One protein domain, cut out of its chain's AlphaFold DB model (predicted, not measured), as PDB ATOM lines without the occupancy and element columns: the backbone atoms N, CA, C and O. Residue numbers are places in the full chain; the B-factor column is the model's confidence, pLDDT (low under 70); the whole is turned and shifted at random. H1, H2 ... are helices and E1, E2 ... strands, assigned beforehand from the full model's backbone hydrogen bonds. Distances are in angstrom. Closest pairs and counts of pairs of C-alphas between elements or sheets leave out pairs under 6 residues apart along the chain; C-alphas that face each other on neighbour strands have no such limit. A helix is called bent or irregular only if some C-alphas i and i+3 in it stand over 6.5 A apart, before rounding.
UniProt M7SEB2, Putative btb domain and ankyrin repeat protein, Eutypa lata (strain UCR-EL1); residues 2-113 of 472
ATOM      1  N   HIS A   2     -32.101 -12.926  13.112       50.00
ATOM      2  CA  HIS A   2     -32.079 -13.082  14.564       50.00
ATOM      3  C   HIS A   2     -32.940 -12.002  15.218       50.00
ATOM      4  O   HIS A   2     -32.552 -10.843  15.292       50.00
ATOM      5  N   LEU A   3     -34.103 -12.401  15.733       50.75
ATOM      6  CA  LEU A   3     -35.081 -11.508  16.366       50.75
ATOM      7  C   LEU A   3     -34.569 -10.792  17.631       50.75
ATOM      8  O   LEU A   3     -35.239  -9.860  18.072       50.75
ATOM      9  N   ASN A   4     -33.422 -11.219  18.193       47.25
ATOM     10  CA  ASN A   4     -32.799 -10.691  19.420       47.25
ATOM     11  C   ASN A   4     -31.263 -10.921  19.532       47.25
ATOM     12  O   ASN A   4     -30.712 -10.732  20.622       47.25
ATOM     13  N   HIS A   5     -30.555 -11.329  18.467       42.97
ATOM     14  CA  HIS A   5     -29.091 -11.518  18.502       42.97
ATOM     15  C   HIS A   5     -28.387 -10.574  17.524       42.97
ATOM     16  O   HIS A   5     -28.729 -10.529  16.345       42.97
ATOM     17  N   ARG A   6     -27.366  -9.855  18.013       40.62
ATOM     18  CA  ARG A   6     -26.244  -9.468  17.150       40.62
ATOM     19  C   ARG A   6     -25.565 -10.770  16.738       40.62
ATOM     20  O   ARG A   6     -25.416 -11.651  17.578       40.62
ATOM     21  N   SER A   7     -25.220 -10.904  15.463       40.25
ATOM     22  CA  SER A   7     -24.364 -11.989  14.996       40.25
ATOM     23  C   SER A   7     -23.050 -11.916  15.771       40.25
ATOM     24  O   SER A   7     -22.223 -11.046  15.491       40.25
ATOM     25  N   ASP A   8     -22.881 -12.776  16.772       36.59
ATOM     26  CA  ASP A   8     -21.573 -12.989  17.372       36.59
ATOM     27  C   ASP A   8     -20.717 -13.619  16.274       36.59
ATOM     28  O   ASP A   8     -20.971 -14.736  15.816       36.59
ATOM     29  N   GLY A   9     -19.765 -12.842  15.762       39.47
ATOM     30  CA  GLY A   9     -18.816 -13.276  14.747       39.47
ATOM     31  C   GLY A   9     -17.860 -14.310  15.330       39.47
ATOM     32  O   GLY A   9     -16.754 -13.948  15.704       39.47
ATOM     33  N   ASN A  10     -18.326 -15.551  15.486       41.72
ATOM     34  CA  ASN A  10     -17.553 -16.799  15.524       41.72
ATOM     35  C   ASN A  10     -18.451 -17.976  15.938       41.72
ATOM     36  O   ASN A  10     -18.297 -18.553  17.014       41.72
ATOM     37  N   GLN A  11     -19.380 -18.383  15.074       45.47
ATOM     38  CA  GLN A  11     -19.904 -19.748  15.136       45.47
ATOM     39  C   GLN A  11     -19.473 -20.490  13.868       45.47
ATOM     40  O   GLN A  11     -19.847 -20.067  12.772       45.47
ATOM     41  N   PRO A  12     -18.660 -21.560  13.974       43.50
ATOM     42  CA  PRO A  12     -18.340 -22.380  12.817       43.50
ATOM     43  C   PRO A  12     -19.632 -23.023  12.307       43.50
ATOM     44  O   PRO A  12     -20.489 -23.414  13.101       43.50
ATOM     45  N   ALA A  13     -19.772 -23.106  10.982       50.16
ATOM     46  CA  ALA A  13     -20.934 -23.672  10.306       50.16
ATOM     47  C   ALA A  13     -21.278 -25.055  10.889       50.16
ATOM     48  O   ALA A  13     -20.588 -26.048  10.652       50.16
ATOM     49  N   THR A  14     -22.328 -25.111  11.705       54.34
ATOM     50  CA  THR A  14     -22.786 -26.334  12.359       54.34
ATOM     51  C   THR A  14     -23.752 -27.056  11.428       54.34
ATOM     52  O   THR A  14     -24.721 -26.492  10.930       54.34
ATOM     53  N   SER A  15     -23.439 -28.322  11.147       46.19
ATOM     54  CA  SER A  15     -24.245 -29.210  10.306       46.19
ATOM     55  C   SER A  15     -25.653 -29.371  10.889       46.19
ATOM     56  O   SER A  15     -25.814 -29.883  11.995       46.19
ATOM     57  N   THR A  16     -26.672 -28.968  10.125       56.66
ATOM     58  CA  THR A  16     -28.100 -29.121  10.464       56.66
ATOM     59  C   THR A  16     -28.644 -30.525  10.177       56.66
ATOM     60  O   THR A  16     -29.796 -30.814  10.479       56.66
ATOM     61  N   THR A  17     -27.820 -31.409   9.607       61.12
ATOM     62  CA  THR A  17     -28.204 -32.762   9.177       61.12
ATOM     63  C   THR A  17     -27.719 -33.866  10.116       61.12
ATOM     64  O   THR A  17     -28.118 -35.014   9.945       61.12
ATOM     65  N   ASN A  18     -26.885 -33.555  11.119       61.31
ATOM     66  CA  ASN A  18     -26.367 -34.541  12.071       61.31
ATOM     67  C   ASN A  18     -27.060 -34.424  13.447       61.31
ATOM     68  O   ASN A  18     -26.755 -33.482  14.184       61.31
ATOM     69  N   PRO A  19     -27.920 -35.386  13.848       60.16
ATOM     70  CA  PRO A  19     -28.727 -35.328  15.074       60.16
ATOM     71  C   PRO A  19     -27.940 -35.043  16.358       60.16
ATOM     72  O   PRO A  19     -28.440 -34.367  17.255       60.16
ATOM     73  N   ALA A  20     -26.689 -35.506  16.437       60.03
ATOM     74  CA  ALA A  20     -25.833 -35.317  17.607       60.03
ATOM     75  C   ALA A  20     -25.307 -33.877  17.765       60.03
ATOM     76  O   ALA A  20     -24.897 -33.499  18.860       60.03
ATOM     77  N   LYS A  21     -25.327 -33.065  16.697       57.81
ATOM     78  CA  LYS A  21     -24.820 -31.679  16.675       57.81
ATOM     79  C   LYS A  21     -25.925 -30.615  16.599       57.81
ATOM     80  O   LYS A  21     -25.624 -29.428  16.635       57.81
ATOM     81  N   ILE A  22     -27.198 -31.021  16.541       57.69
ATOM     82  CA  ILE A  22     -28.349 -30.103  16.446       57.69
ATOM     83  C   ILE A  22     -28.597 -29.342  17.757       57.69
ATOM     84  O   ILE A  22     -29.101 -28.220  17.718       57.69
ATOM     85  N   LYS A  23     -28.223 -29.912  18.914       54.66
ATOM     86  CA  LYS A  23     -28.509 -29.317  20.235       54.66
ATOM     87  C   LYS A  23     -27.945 -27.902  20.416       54.66
ATOM     88  O   LYS A  23     -28.602 -27.101  21.069       54.66
ATOM     89  N   ASP A  24     -26.813 -27.589  19.784       55.16
ATOM     90  CA  ASP A  24     -26.181 -26.262  19.852       55.16
ATOM     91  C   ASP A  24     -26.440 -25.399  18.603       55.16
ATOM     92  O   ASP A  24     -26.041 -24.236  18.553       55.16
ATOM     93  N   ALA A  25     -27.116 -25.950  17.588       61.41
ATOM     94  CA  ALA A  25     -27.353 -25.284  16.307       61.41
ATOM     95  C   ALA A  25     -28.665 -24.479  16.266       61.41
ATOM     96  O   ALA A  25     -28.856 -23.655  15.372       61.41
ATOM     97  N   VAL A  26     -29.585 -24.705  17.213       64.56
ATOM     98  CA  VAL A  26     -30.906 -24.059  17.238       64.56
ATOM     99  C   VAL A  26     -31.082 -23.277  18.534       64.56
ATOM    100  O   VAL A  26     -31.008 -23.825  19.631       64.56
ATOM    101  N   THR A  27     -31.352 -21.977  18.422       69.81
ATOM    102  CA  THR A  27     -31.663 -21.135  19.583       69.81
ATOM    103  C   THR A  27     -32.946 -21.591  20.276       69.81
ATOM    104  O   THR A  27     -33.926 -21.909  19.601       69.81
ATOM    105  N   GLN A  28     -32.979 -21.543  21.613       74.69
ATOM    106  CA  GLN A  28     -34.196 -21.851  22.370       74.69
ATOM    107  C   GLN A  28     -35.362 -20.940  21.941       74.69
ATOM    108  O   GLN A  28     -35.182 -19.718  21.854       74.69
ATOM    109  N   PRO A  29     -36.560 -21.504  21.691       77.56
ATOM    110  CA  PRO A  29     -37.721 -20.727  21.291       77.56
ATOM    111  C   PRO A  29     -38.129 -19.761  22.406       77.56
ATOM    112  O   PRO A  29     -38.164 -20.111  23.586       77.56
ATOM    113  N   GLN A  30     -38.460 -18.528  22.028       77.25
ATOM    114  CA  GLN A  30     -38.908 -17.499  22.961       77.25
ATOM    115  C   GLN A  30     -40.319 -17.046  22.609       77.25
ATOM    116  O   GLN A  30     -40.583 -16.623  21.486       77.25
ATOM    117  N   CYS A  31     -41.211 -17.059  23.601       82.56
ATOM    118  CA  CYS A  31     -42.510 -16.413  23.476       82.56
ATOM    119  C   CYS A  31     -42.316 -14.890  23.416       82.56
ATOM    120  O   CYS A  31     -41.876 -14.276  24.391       82.56
ATOM    121  N   ILE A  32     -42.616 -14.292  22.261       84.56
ATOM    122  CA  ILE A  32     -42.497 -12.842  22.031       84.56
ATOM    123  C   ILE A  32     -43.816 -12.094  22.243       84.56
ATOM    124  O   ILE A  32     -43.798 -10.892  22.489       84.56
ATOM    125  N   TRP A  33     -44.946 -12.791  22.156       86.88
ATOM    126  CA  TRP A  33     -46.278 -12.229  22.330       86.88
ATOM    127  C   TRP A  33     -47.209 -13.283  22.916       86.88
ATOM    128  O   TRP A  33     -47.160 -14.445  22.520       86.88
ATOM    129  N   SER A  34     -48.062 -12.863  23.840       85.88
ATOM    130  CA  SER A  34     -49.118 -13.685  24.421       85.88
ATOM    131  C   SER A  34     -50.273 -12.779  24.825       85.88
ATOM    132  O   SER A  34     -50.041 -11.749  25.463       85.88
ATOM    133  N   SER A  35     -51.502 -13.177  24.520       84.06
ATOM    134  CA  SER A  35     -52.718 -12.517  24.991       84.06
ATOM    135  C   SER A  35     -53.611 -13.535  25.688       84.06
ATOM    136  O   SER A  35     -53.622 -14.708  25.330       84.06
ATOM    137  N   ARG A  36     -54.351 -13.081  26.704       83.50
ATOM    138  CA  ARG A  36     -55.384 -13.888  27.374       83.50
ATOM    139  C   ARG A  36     -56.753 -13.776  26.702       83.50
ATOM    140  O   ARG A  36     -57.634 -14.560  27.021       83.50
ATOM    141  N   LYS A  37     -56.944 -12.769  25.844       84.75
ATOM    142  CA  LYS A  37     -58.245 -12.413  25.257       84.75
ATOM    143  C   LYS A  37     -58.389 -12.831  23.797       84.75
ATOM    144  O   LYS A  37     -59.500 -12.848  23.296       84.75
ATOM    145  N   ASP A  38     -57.277 -13.096  23.113       88.31
ATOM    146  CA  ASP A  38     -57.283 -13.313  21.668       88.31
ATOM    147  C   ASP A  38     -56.066 -14.129  21.213       88.31
ATOM    148  O   ASP A  38     -54.994 -14.049  21.820       88.31
ATOM    149  N   GLY A  39     -56.234 -14.910  20.149       90.25
ATOM    150  CA  GLY A  39     -55.207 -15.774  19.569       90.25
ATOM    151  C   GLY A  39     -54.500 -15.132  18.377       90.25
ATOM    152  O   GLY A  39     -55.030 -14.229  17.738       90.25
ATOM    153  N   VAL A  40     -53.302 -15.620  18.043       93.06
ATOM    154  CA  VAL A  40     -52.617 -15.236  16.797       93.06
ATOM    155  C   VAL A  40     -53.229 -16.000  15.625       93.06
ATOM    156  O   VAL A  40     -53.353 -17.221  15.687       93.06
ATOM    157  N   LYS A  41     -53.567 -15.283  14.551       93.19
ATOM    158  CA  LYS A  41     -54.048 -15.847  13.284       93.19
ATOM    159  C   LYS A  41     -52.953 -15.873  12.218       93.19
ATOM    160  O   LYS A  41     -52.744 -16.894  11.574       93.19
ATOM    161  N   SER A  42     -52.218 -14.773  12.057       94.38
ATOM    162  CA  SER A  42     -51.076 -14.674  11.141       94.38
ATOM    163  C   SER A  42     -49.953 -13.876  11.788       94.38
ATOM    164  O   SER A  42     -50.190 -12.918  12.520       94.38
ATOM    165  N   VAL A  43     -48.711 -14.233  11.474       93.88
ATOM    166  CA  VAL A  43     -47.516 -13.501  11.904       93.88
ATOM    167  C   VAL A  43     -46.599 -13.275  10.712       93.88
ATOM    168  O   VAL A  43     -46.462 -14.151   9.862       93.88
ATOM    169  N   SER A  44     -45.972 -12.103  10.652       91.62
ATOM    170  CA  SER A  44     -44.921 -11.807   9.683       91.62
ATOM    171  C   SER A  44     -43.748 -11.120  10.360       91.62
ATOM    172  O   SER A  44     -43.927 -10.308  11.274       91.62
ATOM    173  N   ILE A  45     -42.544 -11.453   9.906       88.75
ATOM    174  CA  ILE A  45     -41.287 -10.943  10.451       88.75
ATOM    175  C   ILE A  45     -40.549 -10.220   9.326       88.75
ATOM    176  O   ILE A  45     -40.344 -10.788   8.256       88.75
ATOM    177  N   GLY A  46     -40.190  -8.958   9.549       81.56
ATOM    178  CA  GLY A  46     -39.349  -8.193   8.628       81.56
ATOM    179  C   GLY A  46     -37.861  -8.461   8.856       81.56
ATOM    180  O   GLY A  46     -37.452  -8.871   9.947       81.56
ATOM    181  N   ASP A  47     -37.036  -8.154   7.859       76.94
ATOM    182  CA  ASP A  47     -35.586  -8.413   7.864       76.94
ATOM    183  C   ASP A  47     -34.847  -7.746   9.037       76.94
ATOM    184  O   ASP A  47     -33.863  -8.270   9.557       76.94
ATOM    185  N   ASN A  48     -35.370  -6.620   9.526       72.38
ATOM    186  CA  ASN A  48     -34.860  -5.889  10.690       72.38
ATOM    187  C   ASN A  48     -35.359  -6.432  12.051       72.38
ATOM    188  O   ASN A  48     -35.198  -5.767  13.077       72.38
ATOM    189  N   GLY A  49     -36.002  -7.606  12.089       74.06
ATOM    190  CA  GLY A  49     -36.548  -8.206  13.313       74.06
ATOM    191  C   GLY A  49     -37.829  -7.536  13.829       74.06
ATOM    192  O   GLY A  49     -38.259  -7.796  14.961       74.06
ATOM    193  N   SER A  50     -38.450  -6.670  13.021       81.81
ATOM    194  CA  SER A  50     -39.801  -6.174  13.282       81.81
ATOM    195  C   SER A  50     -40.822  -7.298  13.106       81.81
ATOM    196  O   SER A  50     -40.648  -8.196  12.287       81.81
ATOM    197  N   VAL A  51     -41.878  -7.269  13.915       89.88
ATOM    198  CA  VAL A  51     -42.907  -8.315  13.926       89.88
ATOM    199  C   VAL A  51     -44.266  -7.660  13.812       89.88
ATOM    200  O   VAL A  51     -44.550  -6.698  14.532       89.88
ATOM    201  N   MET A  52     -45.099  -8.211  12.941       92.31
ATOM    202  CA  MET A  52     -46.506  -7.871  12.832       92.31
ATOM    203  C   MET A  52     -47.347  -9.121  13.047       92.31
ATOM    204  O   MET A  52     -46.996 -10.201  12.575       92.31
ATOM    205  N   ILE A  53     -48.432  -8.971  13.793       94.31
ATOM    206  CA  ILE A  53     -49.329 -10.053  14.190       94.31
ATOM    207  C   ILE A  53     -50.746  -9.630  13.827       94.31
ATOM    208  O   ILE A  53     -51.159  -8.542  14.225       94.31
ATOM    209  N   SER A  54     -51.492 -10.478  13.123       94.50
ATOM    210  CA  SER A  54     -52.954 -10.413  13.121       94.50
ATOM    211  C   SER A  54     -53.514 -11.423  14.113       94.50
ATOM    212  O   SER A  54     -52.959 -12.509  14.323       94.50
ATOM    213  N   THR A  55     -54.608 -11.042  14.748       94.44
ATOM    214  CA  THR A  55     -55.302 -11.851  15.749       94.44
ATOM    215  C   THR A  55     -56.547 -12.516  15.171       94.44
ATOM    216  O   THR A  55     -56.921 -12.233  14.031       94.44
ATOM    217  N   GLN A  56     -57.178 -13.427  15.917       91.06
ATOM    218  CA  GLN A  56     -58.404 -14.089  15.459       91.06
ATOM    219  C   GLN A  56     -59.571 -13.101  15.343       91.06
ATOM    220  O   GLN A  56     -60.367 -13.241  14.419       91.06
ATOM    221  N   SER A  57     -59.611 -12.055  16.179       89.12
ATOM    222  CA  SER A  57     -60.574 -10.944  16.060       89.12
ATOM    223  C   SER A  57     -60.327  -9.995  14.878       89.12
ATOM    224  O   SER A  57     -61.033  -9.004  14.727       89.12
ATOM    225  N   GLY A  58     -59.290 -10.229  14.065       89.56
ATOM    226  CA  GLY A  58     -58.946  -9.356  12.940       89.56
ATOM    227  C   GLY A  58     -58.151  -8.101  13.319       89.56
ATOM    228  O   GLY A  58     -57.825  -7.305  12.440       89.56
ATOM    229  N   ALA A  59     -57.771  -7.918  14.590       92.12
ATOM    230  CA  ALA A  59     -56.917  -6.804  15.006       92.12
ATOM    231  C   ALA A  59     -55.436  -7.044  14.663       92.12
ATOM    232  O   ALA A  59     -54.923  -8.162  14.802       92.12
ATOM    233  N   VAL A  60     -54.726  -5.972  14.296       94.31
ATOM    234  CA  VAL A  60     -53.291  -6.000  13.964       94.31
ATOM    235  C   VAL A  60     -52.446  -5.363  15.060       94.31
ATOM    236  O   VAL A  60     -52.755  -4.288  15.573       94.31
ATOM    237  N   TRP A  61     -51.328  -6.009  15.387       93.25
ATOM    238  CA  TRP A  61     -50.365  -5.577  16.391       93.25
ATOM    239  C   TRP A  61     -48.958  -5.529  15.809       93.25
ATOM    240  O   TRP A  61     -48.492  -6.486  15.190       93.25
ATOM    241  N   ARG A  62     -48.239  -4.437  16.064       91.12
ATOM    242  CA  ARG A  62     -46.846  -4.245  15.649       91.12
ATOM    243  C   ARG A  62     -45.918  -4.251  16.857       91.12
ATOM    244  O   ARG A  62     -46.175  -3.554  17.838       91.12
ATOM    245  N   ARG A  63     -44.801  -4.978  16.772       88.50
ATOM    246  CA  ARG A  63     -43.696  -4.907  17.740       88.50
ATOM    247  C   ARG A  63     -42.906  -3.615  17.528       88.50
ATOM    248  O   ARG A  63     -42.359  -3.388  16.451       88.50
ATOM    249  N   ILE A  64     -42.815  -2.789  18.565       84.19
ATOM    250  CA  ILE A  64     -42.136  -1.487  18.557       84.19
ATOM    251  C   ILE A  64     -41.143  -1.434  19.722       84.19
ATOM    252  O   ILE A  64     -41.422  -1.943  20.813       84.19
ATOM    253  N   LYS A  65     -39.973  -0.824  19.500       80.12
ATOM    254  CA  LYS A  65     -38.970  -0.576  20.548       80.12
ATOM    255  C   LYS A  65     -39.466   0.525  21.494       80.12
ATOM    256  O   LYS A  65     -39.946   1.562  21.044       80.12
ATOM    257  N   ARG A  66     -39.376   0.318  22.807       71.44
ATOM    258  CA  ARG A  66     -39.761   1.316  23.815       71.44
ATOM    259  C   ARG A  66     -38.746   2.461  23.821       71.44
ATOM    260  O   ARG A  66     -37.546   2.234  23.914       71.44
ATOM    261  N   THR A  67     -39.238   3.696  23.786       63.72
ATOM    262  CA  THR A  67     -38.436   4.933  23.782       63.72
ATOM    263  C   THR A  67     -37.715   5.224  25.104       63.72
ATOM    264  O   THR A  67     -36.785   6.016  25.116       63.72
ATOM    265  N   LYS A  68     -38.089   4.565  26.213       54.50
ATOM    266  CA  LYS A  68     -37.433   4.681  27.531       54.50
ATOM    267  C   LYS A  68     -36.802   3.354  27.979       54.50
ATOM    268  O   LYS A  68     -37.082   2.872  29.075       54.50
ATOM    269  N   ALA A  69     -35.994   2.725  27.128       54.66
ATOM    270  CA  ALA A  69     -35.111   1.653  27.584       54.66
ATOM    271  C   ALA A  69     -33.985   2.303  28.405       54.66
ATOM    272  O   ALA A  69     -33.125   2.988  27.858       54.66
ATOM    273  N   LYS A  70     -34.054   2.195  29.735       43.59
ATOM    274  CA  LYS A  70     -33.047   2.752  30.645       43.59
ATOM    275  C   LYS A  70     -31.754   1.957  30.431       43.59
ATOM    276  O   LYS A  70     -31.708   0.784  30.798       43.59
ATOM    277  N   ASP A  71     -30.748   2.586  29.821       44.53
ATOM    278  CA  ASP A  71     -29.403   2.034  29.609       44.53
ATOM    279  C   ASP A  71     -28.781   1.648  30.955       44.53
ATOM    280  O   ASP A  71     -28.090   2.422  31.612       44.53
ATOM    281  N   THR A  72     -29.049   0.422  31.391       43.00
ATOM    282  CA  THR A  72     -28.368  -0.189  32.525       43.00
ATOM    283  C   THR A  72     -27.515  -1.289  31.924       43.00
ATOM    284  O   THR A  72     -27.991  -2.389  31.643       43.00
ATOM    285  N   LYS A  73     -26.255  -0.944  31.634       43.84
ATOM    286  CA  LYS A  73     -25.215  -1.870  31.179       43.84
ATOM    287  C   LYS A  73     -24.942  -2.896  32.283       43.84
ATOM    288  O   LYS A  73     -24.011  -2.740  33.059       43.84
ATOM    289  N   ILE A  74     -25.763  -3.939  32.362       41.09
ATOM    290  CA  ILE A  74     -25.433  -5.174  33.072       41.09
ATOM    291  C   ILE A  74     -25.566  -6.307  32.061       41.09
ATOM    292  O   ILE A  74     -26.651  -6.657  31.593       41.09
ATOM    293  N   THR A  75     -24.408  -6.826  31.676       44.88
ATOM    294  CA  THR A  75     -24.224  -8.023  30.867       44.88
ATOM    295  C   THR A  75     -24.858  -9.226  31.562       44.88
ATOM    296  O   THR A  75     -24.487  -9.535  32.689       44.88
ATOM    297  N   GLY A  76     -25.769  -9.929  30.877       45.56
ATOM    298  CA  GLY A  76     -25.971 -11.357  31.153       45.56
ATOM    299  C   GLY A  76     -27.373 -11.885  31.466       45.56
ATOM    300  O   GLY A  76     -27.451 -13.033  31.878       45.56
ATOM    301  N   SER A  77     -28.479 -11.161  31.249       41.31
ATOM    302  CA  SER A  77     -29.811 -11.796  31.356       41.31
ATOM    303  C   SER A  77     -30.694 -11.574  30.130       41.31
ATOM    304  O   SER A  77     -30.979 -10.442  29.729       41.31
ATOM    305  N   ILE A  78     -31.139 -12.688  29.543       51.34
ATOM    306  CA  ILE A  78     -32.090 -12.774  28.425       51.34
ATOM    307  C   ILE A  78     -33.412 -12.059  28.763       51.34
ATOM    308  O   ILE A  78     -34.054 -11.495  27.873       51.34
ATOM    309  N   ASP A  79     -33.782 -11.991  30.046       47.69
ATOM    310  CA  ASP A  79     -35.034 -11.378  30.500       47.69
ATOM    311  C   ASP A  79     -35.070  -9.848  30.377       47.69
ATOM    312  O   ASP A  79     -36.150  -9.274  30.211       47.69
ATOM    313  N   ASN A  80     -33.922  -9.161  30.369       48.06
ATOM    314  CA  ASN A  80     -33.909  -7.701  30.220       48.06
ATOM    315  C   ASN A  80     -34.285  -7.249  28.798       48.06
ATOM    316  O   ASN A  80     -34.936  -6.219  28.644       48.06
ATOM    317  N   ARG A  81     -33.999  -8.053  27.761       54.91
ATOM    318  CA  ARG A  81     -34.310  -7.707  26.357       54.91
ATOM    319  C   ARG A  81     -35.809  -7.757  26.033       54.91
ATOM    320  O   ARG A  81     -36.256  -7.112  25.086       54.91
ATOM    321  N   ARG A  82     -36.614  -8.486  26.822       56.09
ATOM    322  CA  ARG A  82     -38.087  -8.508  26.686       56.09
ATOM    323  C   ARG A  82     -38.716  -7.162  27.051       56.09
ATOM    324  O   ARG A  82     -39.737  -6.792  26.475       56.09
ATOM    325  N   LYS A  83     -38.105  -6.416  27.978       59.97
ATOM    326  CA  LYS A  83     -38.621  -5.120  28.448       59.97
ATOM    327  C   LYS A  83     -38.418  -3.989  27.439       59.97
ATOM    328  O   LYS A  83     -39.108  -2.979  27.550       59.97
ATOM    329  N   ASP A  84     -37.556  -4.175  26.441       69.69
ATOM    330  CA  ASP A  84     -37.232  -3.151  25.442       69.69
ATOM    331  C   ASP A  84     -38.268  -3.036  24.323       69.69
ATOM    332  O   ASP A  84     -38.238  -2.078  23.555       69.69
ATOM    333  N   PHE A  85     -39.206  -3.980  24.221       79.31
ATOM    334  CA  PHE A  85     -40.208  -4.000  23.160       79.31
ATOM    335  C   PHE A  85     -41.629  -4.025  23.730       79.31
ATOM    336  O   PHE A  85     -41.891  -4.498  24.839       79.31
ATOM    337  N   LYS A  86     -42.575  -3.460  22.981       86.56
ATOM    338  CA  LYS A  86     -44.015  -3.574  23.238       86.56
ATOM    339  C   LYS A  86     -44.741  -3.872  21.936       86.56
ATOM    340  O   LYS A  86     -44.253  -3.513  20.868       86.56
ATOM    341  N   PHE A  87     -45.907  -4.494  22.037       89.19
ATOM    342  CA  PHE A  87     -46.830  -4.588  20.916       89.19
ATOM    343  C   PHE A  87     -47.847  -3.458  21.017       89.19
ATOM    344  O   PHE A  87     -48.399  -3.214  22.089       89.19
ATOM    345  N   GLN A  88     -48.050  -2.747  19.916       90.00
ATOM    346  CA  GLN A  88     -49.018  -1.663  19.798       90.00
ATOM    347  C   GLN A  88     -50.029  -2.030  18.717       90.00
ATOM    348  O   GLN A  88     -49.631  -2.489  17.644       90.00
ATOM    349  N   ARG A  89     -51.319  -1.844  19.013       90.62
ATOM    350  CA  ARG A  89     -52.397  -2.028  18.039       90.62
ATOM    351  C   ARG A  89     -52.236  -1.003  16.917       90.62
ATOM    352  O   ARG A  89     -51.987   0.169  17.201       90.62
ATOM    353  N   VAL A  90     -52.352  -1.450  15.671       90.81
ATOM    354  CA  VAL A  90     -52.460  -0.554  14.517       90.81
ATOM    355  C   VAL A  90     -53.902  -0.034  14.490       90.81
ATOM    356  O   VAL A  90     -54.822  -0.854  14.500       90.81
ATOM    357  N   PRO A  91     -54.123   1.289  14.575       85.62
ATOM    358  CA  PRO A  91     -55.468   1.851  14.634       85.62
ATOM    359  C   PRO A  91     -56.163   1.752  13.267       85.62
ATOM    360  O   PRO A  91     -55.488   1.628  12.251       85.62
ATOM    361  N   TYR A  92     -57.498   1.810  13.266       80.44
ATOM    362  CA  TYR A  92     -58.356   1.876  12.068       80.44
ATOM    363  C   TYR A  92     -58.281   0.687  11.095       80.44
ATOM    364  O   TYR A  92     -58.787   0.772   9.986       80.44
ATOM    365  N   ILE A  93     -57.681  -0.436  11.505       85.94
ATOM    366  CA  ILE A  93     -57.628  -1.658  10.695       85.94
ATOM    367  C   ILE A  93     -58.279  -2.815  11.467       85.94
ATOM    368  O   ILE A  93     -57.850  -3.155  12.580       85.94
ATOM    369  N   THR A  94     -59.295  -3.425  10.859       85.00
ATOM    370  CA  THR A  94     -60.073  -4.574  11.361       85.00
ATOM    371  C   THR A  94     -60.223  -5.647  10.276       85.00
ATOM    372  O   THR A  94     -59.772  -5.454   9.148       85.00
ATOM    373  N   ASP A  95     -60.772  -6.813  10.634       86.81
ATOM    374  CA  ASP A  95     -61.042  -7.939   9.717       86.81
ATOM    375  C   ASP A  95     -59.829  -8.448   8.926       86.81
ATOM    376  O   ASP A  95     -59.917  -9.001   7.823       86.81
ATOM    377  N   ILE A  96     -58.646  -8.308   9.526       92.44
ATOM    378  CA  ILE A  96     -57.402  -8.754   8.914       92.44
ATOM    379  C   ILE A  96     -57.253 -10.262   9.048       92.44
ATOM    380  O   ILE A  96     -57.094 -10.819  10.138       92.44
ATOM    381  N   VAL A  97     -57.223 -10.936   7.904       92.56
ATOM    382  CA  VAL A  97     -57.044 -12.385   7.820       92.56
ATOM    383  C   VAL A  97     -55.580 -12.790   7.795       92.56
ATOM    384  O   VAL A  97     -55.247 -13.875   8.272       92.56
ATOM    385  N   ALA A  98     -54.700 -11.928   7.288       93.88
ATOM    386  CA  ALA A  98     -53.279 -12.222   7.187       93.88
ATOM    387  C   ALA A  98     -52.412 -10.960   7.220       93.88
ATOM    388  O   ALA A  98     -52.838  -9.879   6.839       93.88
ATOM    389  N   VAL A  99     -51.158 -11.115   7.642       94.50
ATOM    390  CA  VAL A  99     -50.130 -10.066   7.559       94.50
ATOM    391  C   VAL A  99     -48.919 -10.591   6.802       94.50
ATOM    392  O   VAL A  99     -48.580 -11.773   6.913       94.50
ATOM    393  N   ARG A 100     -48.272  -9.730   6.018       93.00
ATOM    394  CA  ARG A 100     -47.060 -10.035   5.246       93.00
ATOM    395  C   ARG A 100     -46.019  -8.944   5.449       93.00
ATOM    396  O   ARG A 100     -46.359  -7.807   5.758       93.00
ATOM    397  N   SER A 101     -44.757  -9.303   5.279       90.62
ATOM    398  CA  SER A 101     -43.618  -8.392   5.311       90.62
ATOM    399  C   SER A 101     -42.841  -8.505   4.010       90.62
ATOM    400  O   SER A 101     -42.795  -9.571   3.398       90.62
ATOM    401  N   SER A 102     -42.228  -7.401   3.599       86.38
ATOM    402  CA  SER A 102     -41.237  -7.383   2.530       86.38
ATOM    403  C   SER A 102     -39.821  -7.387   3.103       86.38
ATOM    404  O   SER A 102     -39.591  -7.003   4.256       86.38
ATOM    405  N   THR A 103     -38.858  -7.756   2.262       79.94
ATOM    406  CA  THR A 103     -37.420  -7.665   2.563       79.94
ATOM    407  C   THR A 103     -36.965  -6.221   2.813       79.94
ATOM    408  O   THR A 103     -36.034  -5.960   3.567       79.94
ATOM    409  N   PHE A 104     -37.687  -5.241   2.265       78.00
ATOM    410  CA  PHE A 104     -37.429  -3.812   2.474       78.00
ATOM    411  C   PHE A 104     -38.060  -3.253   3.762       78.00
ATOM    412  O   PHE A 104     -38.023  -2.048   4.001       78.00
ATOM    413  N   GLY A 105     -38.646  -4.106   4.611       75.69
ATOM    414  CA  GLY A 105     -39.226  -3.702   5.894       75.69
ATOM    415  C   GLY A 105     -40.629  -3.091   5.803       75.69
ATOM    416  O   GLY A 105     -41.108  -2.545   6.800       75.69
ATOM    417  N   ALA A 106     -41.293  -3.194   4.648       85.06
ATOM    418  CA  ALA A 106     -42.703  -2.849   4.512       85.06
ATOM    419  C   ALA A 106     -43.583  -3.979   5.057       85.06
ATOM    420  O   ALA A 106     -43.189  -5.148   5.058       85.06
ATOM    421  N   PHE A 107     -44.788  -3.632   5.496       89.50
ATOM    422  CA  PHE A 107     -45.784  -4.594   5.941       89.50
ATOM    423  C   PHE A 107     -47.092  -4.382   5.195       89.50
ATOM    424  O   PHE A 107     -47.465  -3.247   4.917       89.50
ATOM    425  N   ALA A 108     -47.791  -5.479   4.930       90.69
ATOM    426  CA  ALA A 108     -49.134  -5.479   4.379       90.69
ATOM    427  C   ALA A 108     -50.074  -6.214   5.336       90.69
ATOM    428  O   ALA A 108     -49.729  -7.280   5.859       90.69
ATOM    429  N   ALA A 109     -51.257  -5.649   5.547       92.25
ATOM    430  CA  ALA A 109     -52.366  -6.302   6.221       92.25
ATOM    431  C   ALA A 109     -53.409  -6.659   5.158       92.25
ATOM    432  O   ALA A 109     -53.835  -5.805   4.390       92.25
ATOM    433  N   ILE A 110     -53.756  -7.938   5.077       91.62
ATOM    434  CA  ILE A 110     -54.716  -8.474   4.116       91.62
ATOM    435  C   ILE A 110     -56.047  -8.581   4.844       91.62
ATOM    436  O   ILE A 110     -56.182  -9.388   5.771       91.62
ATOM    437  N   ARG A 111     -57.002  -7.754   4.433       88.19
ATOM    438  CA  ARG A 111     -58.384  -7.768   4.911       88.19
ATOM    439  C   ARG A 111     -59.202  -8.732   4.057       88.19
ATOM    440  O   ARG A 111     -58.935  -8.867   2.864       88.19
ATOM    441  N   LYS A 112     -60.142  -9.444   4.675       82.56
ATOM    442  CA  LYS A 112     -61.199 -10.145   3.941       82.56
ATOM    443  C   LYS A 112     -62.505  -9.472   4.312       82.56
ATOM    444  O   LYS A 112     -62.916  -9.574   5.465       82.56
ATOM    445  N   ASP A 113     -63.119  -8.817   3.343       71.56
ATOM    446  CA  ASP A 113     -64.410  -8.184   3.553       71.56
ATOM    447  C   ASP A 113     -65.514  -9.236   3.671       71.56
ATOM    448  O   ASP A 113     -65.414 -10.357   3.158       71.56
TER     449      ASP A 113
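This is residues 2 to 113 of the 472 residues of the protein "Putative btb domain and ankyrin repeat protein" of Eutypa lata (strain UCR-EL1) (UniProt M7SEB2). A small, strongly twisted sheet of four strands, E1 to E4, makes the body, and the hairpin of E5 and E6 packs on its E1 and E2 part, mainly through E5. Beyond the E3 and E4 part lie a long loop and the short helix H2, while H1 lies well away from the strands on a long unnamed run. The printed part has 112 residues with two named helices and six named strands, in the order H1 E1 E2 E3 H2 E4 E5 E6; the larger sheet runs E1 E2 E3 E4, antiparallel. The class is mixed, helices and strands, though under half of the residues are in named elements. The whole is loose, with a radius of gyration of the C-alphas of 17.0 A and spans of 49 by 39 by 31 A.

In the larger sheet, E1 is residues 40 to 45, 13.7 A long, beginning at C-alpha 40 (-52.617, -15.236, 16.797). E2 is residues 51 to 55, 13.0 A; E3 is residues 60 to 65, 16.7 A; E4 is residues 85 to 89, 13.4 A. E5 is residues 96 to 101, 14.3 A, and E6 is residues 107 to 111, 13.0 A, ending at C-alpha 111 (-58.384, -7.768, 4.911). H2 is residues 78 to 84, 11.3 A. H1 is residues 19 to 24, 10.6 A, beginning at C-alpha 19 (-28.727, -35.328, 15.074); it is irregular, with C-alphas 20 and 23 7.1 A apart.

E1, E2 and E3 form a meander, each strand the antiparallel neighbour of the one before. In the hairpin of E1 and E2, N 44 and O 52 are 2.9 A apart, within hydrogen-bond range. In the hairpin of E2 and E3, N 61 and O 53 are at 2.8 A. E3 and the edge strand E4 are antiparallel at 150 degrees, with N 64 and O 86 at 2.8 A. From edge to edge the way across this sheet turns by 62 degrees. In the hairpin of E5 and E6, N 110 and O 98 are at 2.8 A. The closest C-alphas of E1 and E5 are those of Ser 42 and Ala 98, 5.1 A apart; those of E2 and E5 are Ser 54 and Ala 98, 6.2 A. E1 and E6 are near each other, and E4 and E6 are apart. H1 and H2 are not on the sheet and are apart. The closest C-alphas of H2 and E3 are those of Lys 65 and Asp 84, 5.8 A. Of the O i to N i+4 pairs, 0 of 2 in H1 and 0 of 3 in H2 are within hydrogen-bond range; of the O i to N i+3 pairs, 0 of 3 and 3 of 4.

The C-alphas farthest apart are those of Ala 20 and Tyr 92, 49.7 A. The printed part has no cut. The links H1 to E1 and E3 to H2 are long. The mean pLDDT of the printed part is 72.8, and residues 2 to 27 and 67 to 84 are under 70.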